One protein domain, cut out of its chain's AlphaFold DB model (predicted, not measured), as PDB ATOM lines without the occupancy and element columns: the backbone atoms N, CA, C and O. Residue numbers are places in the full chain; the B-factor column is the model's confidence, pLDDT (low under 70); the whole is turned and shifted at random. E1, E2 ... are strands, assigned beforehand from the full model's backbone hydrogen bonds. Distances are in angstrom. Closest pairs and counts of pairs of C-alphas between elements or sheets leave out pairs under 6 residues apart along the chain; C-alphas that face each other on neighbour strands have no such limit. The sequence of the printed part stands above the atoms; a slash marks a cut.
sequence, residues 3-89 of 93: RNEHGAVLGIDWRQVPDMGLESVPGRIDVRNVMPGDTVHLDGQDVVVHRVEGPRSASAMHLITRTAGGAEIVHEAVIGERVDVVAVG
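This is residues 3 to 89 of the 93 residues of an uncharacterized protein of Microbacterium paraoxydans (UniProt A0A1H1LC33). One strongly twisted sheet of six strands curls part way round like an open half-barrel, its edge strands E2 and E6 apart from each other, with the link of residues 31 to 38 crossing its hollow side. The short strand E1 lies away from this sheet, and a long loop, residues 12 to 26, swings out through Asp 19 before the chain enters E2. The printed part has 87 residues, with no named helix and seven strands, E1 to E7 in order along the chain; the sheet's order is E2 - E7 - E3 - E4 - E5 - E6, antiparallel throughout. The class is all strand, though under half of the residues, 40 of 87, are in named elements. The whole is compact, with a radius of gyration of the C-alphas of 12.4 A and spans of 36 by 30 by 25 A.

Find C-alpha 9 at (159.724, 258.480, 144.283), where E1, residues 9 to 11, begins. Past the loop, look for E2 at residues 27 to 30 and E3 at residues 39 to 42. Next comes E4, residues 45 to 53, the longest strand by residues at 20.9 A; start at C-alpha 45, (162.388, 246.218, 120.730). E5, residues 60 to 66, covers 19.3 A, and E6, residues 72 to 78, covers 19.6 A. E7, residues 82 to 87, runs 15.2 A to C-alpha 87 at (168.934, 250.338, 131.069).

E3, E4, E5 and E6 form a meander, each strand the antiparallel neighbour of the one before. In the hairpin E3 and E4, look at N 40 and O 47, 2.9 A apart and within hydrogen-bond range. E4 bends by 71 degrees at residue 50, and its pairing is staggered: residues 45 to 48 pair with E3, residues 48 to 53 with E5. For the hairpin E4 and E5, find N 50 and O 64 at 2.8 A. In the hairpin E5 and E6, at 157 degrees between directions, N 63 and O 75 are 2.8 A apart. On the other side of E3 is E7, antiparallel at 135 degrees, with N 39 and O 87 at 2.8 A. The edge strand E2 is antiparallel to E7, with N 27 and O 85 at 2.8 A. E1 pairs with no named strand.

The C-alphas of Asp 19 and Gly 69 are the two farthest apart, 36.9 A. The printed part has no cut, and its first and last C-alphas, Arg 3 and Gly 89, are 7.5 A apart. The link E1 to E2 is long, with 15 residues. The mean pLDDT of the printed part is 88.2; look for values under 70 at residue 18, residues 21 to 22 and residues 55 to 58.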
ATOM      1  N   ARG A   3     161.488 255.635 140.450       91.00
ATOM      2  CA  ARG A   3     160.546 256.736 140.221       91.00
ATOM      3  C   ARG A   3     159.466 256.309 139.232       91.00
ATOM      4  O   ARG A   3     159.667 255.356 138.491       91.00
ATOM      5  N   ASN A   4     158.336 257.011 139.212       89.19
ATOM      6  CA  ASN A   4     157.366 256.919 138.116       89.19
ATOM      7  C   ASN A   4     157.596 258.021 137.066       89.19
ATOM      8  O   ASN A   4     158.409 258.923 137.272       89.19
ATOM      9  N   GLU A   5     156.829 257.991 135.972       86.19
ATOM     10  CA  GLU A   5     156.931 258.970 134.876       86.19
ATOM     11  C   GLU A   5     156.631 260.424 135.286       86.19
ATOM     12  O   GLU A   5     157.024 261.360 134.596       86.19
ATOM     13  N   HIS A   6     155.979 260.635 136.433       89.31
ATOM     14  CA  HIS A   6     155.704 261.958 137.000       89.31
ATOM     15  C   HIS A   6     156.798 262.434 137.973       89.31
ATOM     16  O   HIS A   6     156.621 263.437 138.663       89.31
ATOM     17  N   GLY A   7     157.911 261.702 138.076       86.69
ATOM     18  CA  GLY A   7     159.036 262.012 138.960       86.69
ATOM     19  C   GLY A   7     158.818 261.636 140.430       86.69
ATOM     20  O   GLY A   7     159.725 261.840 141.246       86.69
ATOM     21  N   ALA A   8     157.664 261.057 140.785       88.38
ATOM     22  CA  ALA A   8     157.381 260.631 142.150       88.38
ATOM     23  C   ALA A   8     158.291 259.464 142.539       88.38
ATOM     24  O   ALA A   8     158.460 258.513 141.776       88.38
ATOM     25  N   VAL A   9     158.866 259.535 143.739       90.25
ATOM     26  CA  VAL A   9     159.724 258.480 144.283       90.25
ATOM     27  C   VAL A   9     158.853 257.331 144.776       90.25
ATOM     28  O   VAL A   9     158.013 257.521 145.652       90.25
ATOM     29  N   LEU A  10     159.075 256.142 144.220       87.12
ATOM     30  CA  LEU A  10     158.383 254.912 144.610       87.12
ATOM     31  C   LEU A  10     159.169 254.117 145.660       87.12
ATOM     32  O   LEU A  10     158.582 253.345 146.411       87.12
ATOM     33  N   GLY A  11     160.489 254.310 145.729       88.00
ATOM     34  CA  GLY A  11     161.341 253.651 146.714       88.00
ATOM     35  C   GLY A  11     162.811 253.588 146.312       88.00
ATOM     36  O   GLY A  11     163.247 254.188 145.327       88.00
ATOM     37  N   ILE A  12     163.593 252.851 147.096       86.12
ATOM     38  CA  ILE A  12     165.002 252.579 146.803       86.12
ATOM     39  C   ILE A  12     165.078 251.478 145.743       86.12
ATOM     40  O   ILE A  12     164.358 250.487 145.823       86.12
ATOM     41  N   ASP A  13     165.962 251.661 144.760       88.25
ATOM     42  CA  ASP A  13     166.310 250.574 143.846       88.25
ATOM     43  C   ASP A  13     167.464 249.790 144.471       88.25
ATOM     44  O   ASP A  13     168.620 250.209 144.395       88.25
ATOM     45  N   TRP A  14     167.133 248.693 145.149       84.31
ATOM     46  CA  TRP A  14     168.109 247.866 145.858       84.31
ATOM     47  C   TRP A  14     169.058 247.108 144.919       84.31
ATOM     48  O   TRP A  14     170.142 246.729 145.349       84.31
ATOM     49  N   ARG A  15     168.693 246.942 143.640       88.00
ATOM     50  CA  ARG A  15     169.517 246.270 142.614       88.00
ATOM     51  C   ARG A  15     170.748 247.097 142.236       88.00
ATOM     52  O   ARG A  15     171.736 246.575 141.737       88.00
ATOM     53  N   GLN A  16     170.688 248.407 142.480       79.19
ATOM     54  CA  GLN A  16     171.794 249.337 142.251       79.19
ATOM     55  C   GLN A  16     172.651 249.582 143.497       79.19
ATOM     56  O   GLN A  16     173.622 250.332 143.416       79.19
ATOM     57  N   VAL A  17     172.292 249.016 144.655       80.56
ATOM     58  CA  VAL A  17     173.056 249.215 145.892       80.56
ATOM     59  C   VAL A  17     174.252 248.256 145.888       80.56
ATOM     60  O   VAL A  17     174.041 247.039 145.898       80.56
ATOM     61  N   PRO A  18     175.501 248.769 145.882       68.75
ATOM     62  CA  PRO A  18     176.689 247.926 145.969       68.75
ATOM     63  C   PRO A  18     176.630 247.038 147.220       68.75
ATOM     64  O   PRO A  18     176.104 247.449 148.252       68.75
ATOM     65  N   ASP A  19     177.155 245.817 147.120       70.69
ATOM     66  CA  ASP A  19     177.304 244.848 148.221       70.69
ATOM     67  C   ASP A  19     176.028 244.151 148.739       70.69
ATOM     68  O   ASP A  19     176.128 243.273 149.594       70.69
ATOM     69  N   MET A  20     174.836 244.438 148.195       71.00
ATOM     70  CA  MET A  20     173.619 243.684 148.557       71.00
ATOM     71  C   MET A  20     173.428 242.367 147.789       71.00
ATOM     72  O   MET A  20     172.601 241.550 148.186       71.00
ATOM     73  N   GLY A  21     174.165 242.136 146.697       59.69
ATOM     74  CA  GLY A  21     174.068 240.897 145.905       59.69
ATOM     75  C   GLY A  21     172.698 240.656 145.249       59.69
ATOM     76  O   GLY A  21     172.408 239.541 144.819       59.69
ATOM     77  N   LEU A  22     171.852 241.685 145.185       67.75
ATOM     78  CA  LEU A  22     170.535 241.661 144.555       67.75
ATOM     79  C   LEU A  22     170.742 241.961 143.067       67.75
ATOM     80  O   LEU A  22     171.259 243.021 142.751       67.75
ATOM     81  N   GLU A  23     170.435 240.992 142.203       73.69
ATOM     82  CA  GLU A  23     170.628 240.963 140.738       73.69
ATOM     83  C   GLU A  23     171.164 242.240 140.053       73.69
ATOM     84  O   GLU A  23     170.534 243.294 140.066       73.69
ATOM     85  N   SER A  24     172.296 242.106 139.356       80.88
ATOM     86  CA  SER A  24     172.927 243.199 138.615       80.88
ATOM     87  C   SER A  24     172.059 243.680 137.445       80.88
ATOM     88  O   SER A  24     171.682 242.886 136.581       80.88
ATOM     89  N   VAL A  25     171.817 244.991 137.380       89.19
ATOM     90  CA  VAL A  25     171.173 245.681 136.250       89.19
ATOM     91  C   VAL A  25     172.109 246.765 135.686       89.19
ATOM     92  O   VAL A  25     172.718 247.487 136.481       89.19
ATOM     93  N   PRO A  26     172.245 246.931 134.351       92.38
ATOM     94  CA  PRO A  26     171.636 246.141 133.269       92.38
ATOM     95  C   PRO A  26     172.039 244.657 133.269       92.38
ATOM     96  O   PRO A  26     173.140 244.307 133.695       92.38
ATOM     97  N   GLY A  27     171.147 243.785 132.794       93.19
ATOM     98  CA  GLY A  27     171.333 242.336 132.796       93.19
ATOM     99  C   GLY A  27     170.025 241.551 132.683       93.19
ATOM    100  O   GLY A  27     168.931 242.114 132.650       93.19
ATOM    101  N   ARG A  28     170.146 240.221 132.641       93.44
ATOM    102  CA  ARG A  28     169.007 239.299 132.568       93.44
ATOM    103  C   ARG A  28     168.512 238.947 133.967       93.44
ATOM    104  O   ARG A  28     169.163 238.156 134.653       93.44
ATOM    105  N   ILE A  29     167.358 239.464 134.375       93.00
ATOM    106  CA  ILE A  29     166.844 239.381 135.755       93.00
ATOM    107  C   ILE A  29     165.496 238.659 135.830       93.00
ATOM    108  O   ILE A  29     164.810 238.545 134.819       93.00
ATOM    109  N   ASP A  30     165.114 238.156 137.004       92.19
ATOM    110  CA  ASP A  30     163.762 237.613 137.222       92.19
ATOM    111  C   ASP A  30     162.716 238.725 137.055       92.19
ATOM    112  O   ASP A  30     162.909 239.846 137.534       92.19
ATOM    113  N   VAL A  31     161.588 238.430 136.404       92.00
ATOM    114  CA  VAL A  31     160.549 239.435 136.134       92.00
ATOM    115  C   VAL A  31     159.977 240.086 137.400       92.00
ATOM    116  O   VAL A  31     159.531 241.231 137.363       92.00
ATOM    117  N   ARG A  32     160.047 239.413 138.556       90.75
ATOM    118  CA  ARG A  32     159.653 239.988 139.857       90.75
ATOM    119  C   ARG A  32     160.538 241.148 140.299       90.75
ATOM    120  O   ARG A  32     160.115 241.942 141.133       90.75
ATOM    121  N   ASN A  33     161.754 241.218 139.771       91.25
ATOM    122  CA  ASN A  33     162.726 242.246 140.102       91.25
ATOM    123  C   ASN A  33     162.707 243.407 139.105       91.25
ATOM    124  O   ASN A  33     163.456 244.361 139.300       91.25
ATOM    125  N   VAL A  34     161.873 243.357 138.062       92.44
ATOM    126  CA  VAL A  34     161.656 244.484 137.147       92.44
ATOM    127  C   VAL A  34     160.946 245.616 137.890       92.44
ATOM    128  O   VAL A  34     160.031 245.388 138.683       92.44
ATOM    129  N   MET A  35     161.366 246.853 137.639       93.25
ATOM    130  CA  MET A  35     160.851 248.047 138.302       93.25
ATOM    131  C   MET A  35     160.416 249.113 137.288       93.25
ATOM    132  O   MET A  35     160.938 249.175 136.173       93.25
ATOM    133  N   PRO A  36     159.480 250.005 137.667       93.88
ATOM    134  CA  PRO A  36     159.198 251.204 136.891       93.88
ATOM    135  C   PRO A  36     160.467 252.014 136.600       93.88
ATOM    136  O   PRO A  36     161.262 252.296 137.498       93.88
ATOM    137  N   GLY A  37     160.634 252.408 135.339       93.88
ATOM    138  CA  GLY A  37     161.798 253.132 134.837       93.88
ATOM    139  C   GLY A  37     162.905 252.236 134.286       93.88
ATOM    140  O   GLY A  37     163.887 252.767 133.765       93.88
ATOM    141  N   ASP A  38     162.765 250.913 134.362       95.19
ATOM    142  CA  ASP A  38     163.618 250.003 133.602       95.19
ATOM    143  C   ASP A  38     163.307 250.117 132.108       95.19
ATOM    144  O   ASP A  38     162.156 250.279 131.705       95.19
ATOM    145  N   THR A  39     164.339 250.003 131.280       96.56
ATOM    146  CA  THR A  39     164.191 249.722 129.851       96.56
ATOM    147  C   THR A  39     164.465 248.242 129.647       96.56
ATOM    148  O   THR A  39     165.529 247.756 130.040       96.56
ATOM    149  N   VAL A  40     163.510 247.529 129.059       96.75
ATOM    150  CA  VAL A  40     163.565 246.083 128.825       96.75
ATOM    151  C   VAL A  40     163.510 245.779 127.336       96.75
ATOM    152  O   VAL A  40     162.851 246.494 126.581       96.75
ATOM    153  N   HIS A  41     164.182 244.706 126.928       95.69
ATOM    154  CA  HIS A  41     164.096 244.195 125.568       95.69
ATOM    155  C   HIS A  41     162.969 243.159 125.474       95.69
ATOM    156  O   HIS A  41     163.066 242.081 126.061       95.69
ATOM    157  N   LEU A  42     161.898 243.487 124.751       91.44
ATOM    158  CA  LEU A  42     160.732 242.623 124.547       91.44
ATOM    159  C   LEU A  42     160.400 242.557 123.057       91.44
ATOM    160  O   LEU A  42     160.365 243.583 122.383       91.44
ATOM    161  N   ASP A  43     160.160 241.352 122.537       87.38
ATOM    162  CA  ASP A  43     159.742 241.115 121.147       87.38
ATOM    163  C   ASP A  43     160.594 241.841 120.079       87.38
ATOM    164  O   ASP A  43     160.094 242.272 119.041       87.38
ATOM    165  N   GLY A  44     161.903 241.983 120.324       90.75
ATOM    166  CA  GLY A  44     162.845 242.617 119.395       90.75
ATOM    167  C   GLY A  44     162.945 244.144 119.496       90.75
ATOM    168  O   GLY A  44     163.589 244.757 118.644       90.75
ATOM    169  N   GLN A  45     162.340 244.770 120.508       94.31
ATOM    170  CA  GLN A  45     162.388 246.218 120.730       94.31
ATOM    171  C   GLN A  45     162.654 246.579 122.194       94.31
ATOM    172  O   GLN A  45     162.284 245.851 123.114       94.31
ATOM    173  N   ASP A  46     163.249 247.754 122.398       96.38
ATOM    174  CA  ASP A  46     163.477 248.314 123.725       96.38
ATOM    175  C   ASP A  46     162.272 249.164 124.144       96.38
ATOM    176  O   ASP A  46     161.866 250.098 123.442       96.38
ATOM    177  N   VAL A  47     161.695 248.839 125.300       96.94
ATOM    178  CA  VAL A  47     160.513 249.513 125.850       96.94
ATOM    179  C   VAL A  47     160.733 249.896 127.305       96.94
ATOM    180  O   VAL A  47     161.423 249.203 128.050       96.94
ATOM    181  N   VAL A  48     160.140 251.010 127.731       96.75
ATOM    182  CA  VAL A  48     160.259 251.497 129.111       96.75
ATOM    183  C   VAL A  48     159.121 250.938 129.948       96.75
ATOM    184  O   VAL A  48     157.959 251.056 129.573       96.75
ATOM    185  N   VAL A  49     159.430 250.366 131.105       96.06
ATOM    186  CA  VAL A  49     158.445 249.892 132.079       96.06
ATOM    187  C   VAL A  49     157.855 251.089 132.815       96.06
ATOM    188  O   VAL A  49     158.538 251.763 133.582       96.06
ATOM    189  N   HIS A  50     156.567 251.352 132.620       94.31
ATOM    190  CA  HIS A  50     155.842 252.410 133.328       94.31
ATOM    191  C   HIS A  50     155.295 251.922 134.659       94.31
ATOM    192  O   HIS A  50     155.336 252.630 135.668       94.31
ATOM    193  N   ARG A  51     154.760 250.705 134.658       92.50
ATOM    194  CA  ARG A  51     154.110 250.128 135.822       92.50
ATOM    195  C   ARG A  51     154.278 248.622 135.807       92.50
ATOM    196  O   ARG A  51     154.256 247.988 134.759       92.50
ATOM    197  N   VAL A  52     154.415 248.074 137.002       92.06
ATOM    198  CA  VAL A  52     154.439 246.638 137.240       92.06
ATOM    199  C   VAL A  52     153.220 246.320 138.089       92.06
ATOM    200  O   VAL A  52     153.048 246.891 139.169       92.06
ATOM    201  N   GLU A  53     152.342 245.462 137.588       90.94
ATOM    202  CA  GLU A  53     151.239 244.916 138.368       90.94
ATOM    203  C   GLU A  53     151.607 243.499 138.812       90.94
ATOM    204  O   GLU A  53     151.944 242.633 138.004       90.94
ATOM    205  N   GLY A  54     151.590 243.294 140.131       77.75
ATOM    206  CA  GLY A  54     151.840 241.991 140.728       77.75
ATOM    207  C   GLY A  54     150.718 240.991 140.425       77.75
ATOM    208  O   GLY A  54     149.625 241.383 140.006       77.75
ATOM    209  N   PRO A  55     150.958 239.697 140.683       68.75
ATOM    210  CA  PRO A  55     150.005 238.638 140.394       68.75
ATOM    211  C   PRO A  55     148.654 238.876 141.074       68.75
ATOM    212  O   PRO A  55     148.559 238.868 142.302       68.75
ATOM    213  N   ARG A  56     147.582 239.027 140.279       62.72
ATOM    214  CA  ARG A  56     146.192 238.931 140.781       62.72
ATOM    215  C   ARG A  56     145.815 237.476 141.107       62.72
ATOM    216  O   ARG A  56     144.973 237.235 141.966       62.72
ATOM    217  N   SER A  57     146.486 236.519 140.464       58.50
ATOM    218  CA  SER A  57     146.581 235.092 140.796       58.50
ATOM    219  C   SER A  57     148.060 234.691 140.729       58.50
ATOM    220  O   SER A  57     148.808 235.273 139.950       58.50
ATOM    221  N   ALA A  58     148.497 233.740 141.560       65.62
ATOM    222  CA  ALA A  58     149.898 233.469 141.934       65.62
ATOM    223  C   ALA A  58     150.886 233.045 140.815       65.62
ATOM    224  O   ALA A  58     151.917 232.453 141.120       65.62
ATOM    225  N   SER A  59     150.596 233.298 139.540       82.50
ATOM    226  CA  SER A  59     151.314 232.717 138.401       82.50
ATOM    227  C   SER A  59     151.955 233.718 137.437       82.50
ATOM    228  O   SER A  59     152.897 233.323 136.756       82.50
ATOM    229  N   ALA A  60     151.514 234.980 137.374       87.56
ATOM    230  CA  ALA A  60     152.024 235.928 136.374       87.56
ATOM    231  C   ALA A  60     152.173 237.365 136.894       87.56
ATOM    232  O   ALA A  60     151.444 237.797 137.782       87.56
ATOM    233  N   MET A  61     153.117 238.095 136.312       90.75
ATOM    234  CA  MET A  61     153.344 239.530 136.479       90.75
ATOM    235  C   MET A  61     152.914 240.246 135.194       90.75
ATOM    236  O   MET A  61     153.170 239.745 134.100       90.75
ATOM    237  N   HIS A  62     152.323 241.436 135.308       92.81
ATOM    238  CA  HIS A  62     152.036 242.284 134.148       92.81
ATOM    239  C   HIS A  62     152.991 243.472 134.119       92.81
ATOM    240  O   HIS A  62     153.013 244.294 135.039       92.81
ATOM    241  N   LEU A  63     153.768 243.576 133.043       94.38
ATOM    242  CA  LEU A  63     154.604 244.733 132.751       94.38
ATOM    243  C   LEU A  63     153.837 245.649 131.800       94.38
ATOM    244  O   LEU A  63     153.601 245.305 130.644       94.38
ATOM    245  N   ILE A  64     153.443 246.821 132.289       95.19
ATOM    246  CA  ILE A  64     152.866 247.876 131.463       95.19
ATOM    247  C   ILE A  64     154.024 248.742 130.989       95.19
ATOM    248  O   ILE A  64     154.666 249.442 131.781       95.19
ATOM    249  N   THR A  65     154.309 248.658 129.697       95.94
ATOM    250  CA  THR A  65     155.465 249.286 129.059       95.94
ATOM    251  C   THR A  65     155.036 250.291 128.000       95.94
ATOM    252  O   THR A  65     153.892 250.274 127.542       95.94
ATOM    253  N   ARG A  66     155.947 251.178 127.602       95.38
ATOM    254  CA  ARG A  66     155.729 252.134 126.520       95.38
ATOM    255  C   ARG A  66     156.904 252.127 125.554       95.38
ATOM    256  O   ARG A  66     158.064 252.138 125.970       95.38
ATOM    257  N   THR A  67     156.601 252.119 124.262       93.88
ATOM    258  CA  THR A  67     157.608 252.266 123.206       93.88
ATOM    259  C   THR A  67     158.072 253.719 123.097       93.88
ATOM    260  O   THR A  67     157.393 254.639 123.558       93.88
ATOM    261  N   ALA A  68     159.184 253.960 122.398       87.00
ATOM    262  CA  ALA A  68     159.637 255.319 122.081       87.00
ATOM    263  C   ALA A  68     158.586 256.146 121.305       87.00
ATOM    264  O   ALA A  68     158.541 257.366 121.427       87.00
ATOM    265  N   GLY A  69     157.714 255.482 120.533       89.00
ATOM    266  CA  GLY A  69     156.601 256.109 119.812       89.00
ATOM    267  C   GLY A  69     155.364 256.393 120.672       89.00
ATOM    268  O   GLY A  69     154.371 256.890 120.152       89.00
ATOM    269  N   GLY A  70     155.395 256.066 121.968       89.44
ATOM    270  CA  GLY A  70     154.302 256.321 122.905       89.44
ATOM    271  C   GLY A  70     153.230 255.231 122.973       89.44
ATOM    272  O   GLY A  70     152.259 255.397 123.708       89.44
ATOM    273  N   ALA A  71     153.388 254.118 122.249       93.00
ATOM    274  CA  ALA A  71     152.435 253.011 122.299       93.00
ATOM    275  C   ALA A  71     152.576 252.238 123.614       93.00
ATOM    276  O   ALA A  71     153.693 251.899 124.002       93.00
ATOM    277  N   GLU A  72     151.456 251.948 124.276       95.00
ATOM    278  CA  GLU A  72     151.422 251.101 125.468       95.00
ATOM    279  C   GLU A  72     151.374 249.621 125.078       95.00
ATOM    280  O   GLU A  72     150.608 249.226 124.196       95.00
ATOM    281  N   ILE A  73     152.191 248.807 125.742       93.88
ATOM    282  CA  ILE A  73     152.240 247.356 125.569       93.88
ATOM    283  C   ILE A  73     152.124 246.714 126.947       93.88
ATOM    284  O   ILE A  73     152.920 247.001 127.845       93.88
ATOM    285  N   VAL A  74     151.144 245.824 127.102       94.06
ATOM    286  CA  VAL A  74     151.000 244.979 128.290       94.06
ATOM    287  C   VAL A  74     151.646 243.635 127.995       94.06
ATOM    288  O   VAL A  74     151.169 242.890 127.141       94.06
ATOM    289  N   HIS A  75     152.728 243.335 128.703       92.44
ATOM    290  CA  HIS A  75     153.418 242.058 128.618       92.44
ATOM    291  C   HIS A  75     153.103 241.225 129.865       92.44
ATOM    292  O   HIS A  75     153.369 241.649 130.992       92.44
ATOM    293  N   GLU A  76     152.493 240.058 129.666       92.31
ATOM    294  CA  GLU A  76     152.260 239.072 130.720       92.31
ATOM    295  C   GLU A  76     153.446 238.112 130.776       92.31
ATOM    296  O   GLU A  76     153.707 237.404 129.808       92.31
ATOM    297  N   ALA A  77     154.136 238.090 131.913       90.62
ATOM    298  CA  ALA A  77     155.294 237.241 132.147       90.62
ATOM    299  C   ALA A  77     155.008 236.262 133.283       90.62
ATOM    300  O   ALA A  77     154.479 236.638 134.336       90.62
ATOM    301  N   VAL A  78     155.385 235.000 133.101       90.88
ATOM    302  CA  VAL A  78     155.189 233.977 134.133       90.88
ATOM    303  C   VAL A  78     156.194 234.200 135.265       90.88
ATOM    304  O   VAL A  78     157.343 234.572 135.038       90.88
ATOM    305  N   ILE A  79     155.801 233.967 136.519       85.25
ATOM    306  CA  ILE A  79     156.749 234.066 137.641       85.25
ATOM    307  C   ILE A  79     157.906 233.072 137.442       85.25
ATOM    308  O   ILE A  79     157.682 231.879 137.248       85.25
ATOM    309  N   GLY A  80     159.144 233.567 137.533       86.00
ATOM    310  CA  GLY A  80     160.368 232.808 137.243       86.00
ATOM    311  C   GLY A  80     160.884 232.992 135.812       86.00
ATOM    312  O   GLY A  80     162.013 232.599 135.514       86.00
ATOM    313  N   GLU A  81     160.100 233.625 134.935       92.00
ATOM    314  CA  GLU A  81     160.585 234.132 133.658       92.00
ATOM    315  C   GLU A  81     161.647 235.213 133.885       92.00
ATOM    316  O   GLU A  81     161.589 235.981 134.853       92.00
ATOM    317  N   ARG A  82     162.643 235.254 132.993       93.00
ATOM    318  CA  ARG A  82     163.713 236.251 133.041       93.00
ATOM    319  C   ARG A  82     163.608 237.213 131.871       93.00
ATOM    320  O   ARG A  82     163.539 236.762 130.730       93.00
ATOM    321  N   VAL A  83     163.718 238.500 132.171       94.00
ATOM    322  CA  VAL A  83     163.655 239.608 131.213       94.00
ATOM    323  C   VAL A  83     165.027 240.273 131.115       94.00
ATOM    324  O   VAL A  83     165.743 240.394 132.113       94.00
ATOM    325  N   ASP A  84     165.397 240.699 129.912       96.00
ATOM    326  CA  ASP A  84     166.626 241.447 129.671       96.00
ATOM    327  C   ASP A  84     166.384 242.938 129.938       96.00
ATOM    328  O   ASP A  84     165.711 243.625 129.169       96.00
ATOM    329  N   VAL A  85     166.928 243.445 131.047       95.69
ATOM    330  CA  VAL A  85     166.955 244.877 131.368       95.69
ATOM    331  C   VAL A  85     168.205 245.483 130.741       95.69
ATOM    332  O   VAL A  85     169.323 245.117 131.101       95.69
ATOM    333  N   VAL A  86     168.028 246.432 129.825       96.00
ATOM    334  CA  VAL A  86     169.125 247.065 129.072       96.00
ATOM    335  C   VAL A  86     169.550 248.412 129.656       96.00
ATOM    336  O   VAL A  86     170.701 248.818 129.508       96.00
ATOM    337  N   ALA A  87     168.649 249.093 130.366       93.00
ATOM    338  CA  ALA A  87     168.934 250.338 131.069       93.00
ATOM    339  C   ALA A  87     167.985 250.518 132.258       93.00
ATOM    340  O   ALA A  87     166.933 249.889 132.336       93.00
ATOM    341  N   VAL A  88     168.353 251.402 133.180       90.81
ATOM    342  CA  VAL A  88     167.621 251.671 134.423       90.81
ATOM    343  C   VAL A  88     167.523 253.169 134.658       90.81
ATOM    344  O   VAL A  88     168.430 253.921 134.302       90.81
ATOM    345  N   GLY A  89     166.435 253.606 135.290       86.06
ATOM    346  CA  GLY A  89     166.259 255.008 135.662       86.06
ATOM    347  C   GLY A  89     165.809 255.913 134.515       86.06
ATOM    348  O   GLY A  89     166.140 257.093 134.528       86.06
TER     349      GLY A  89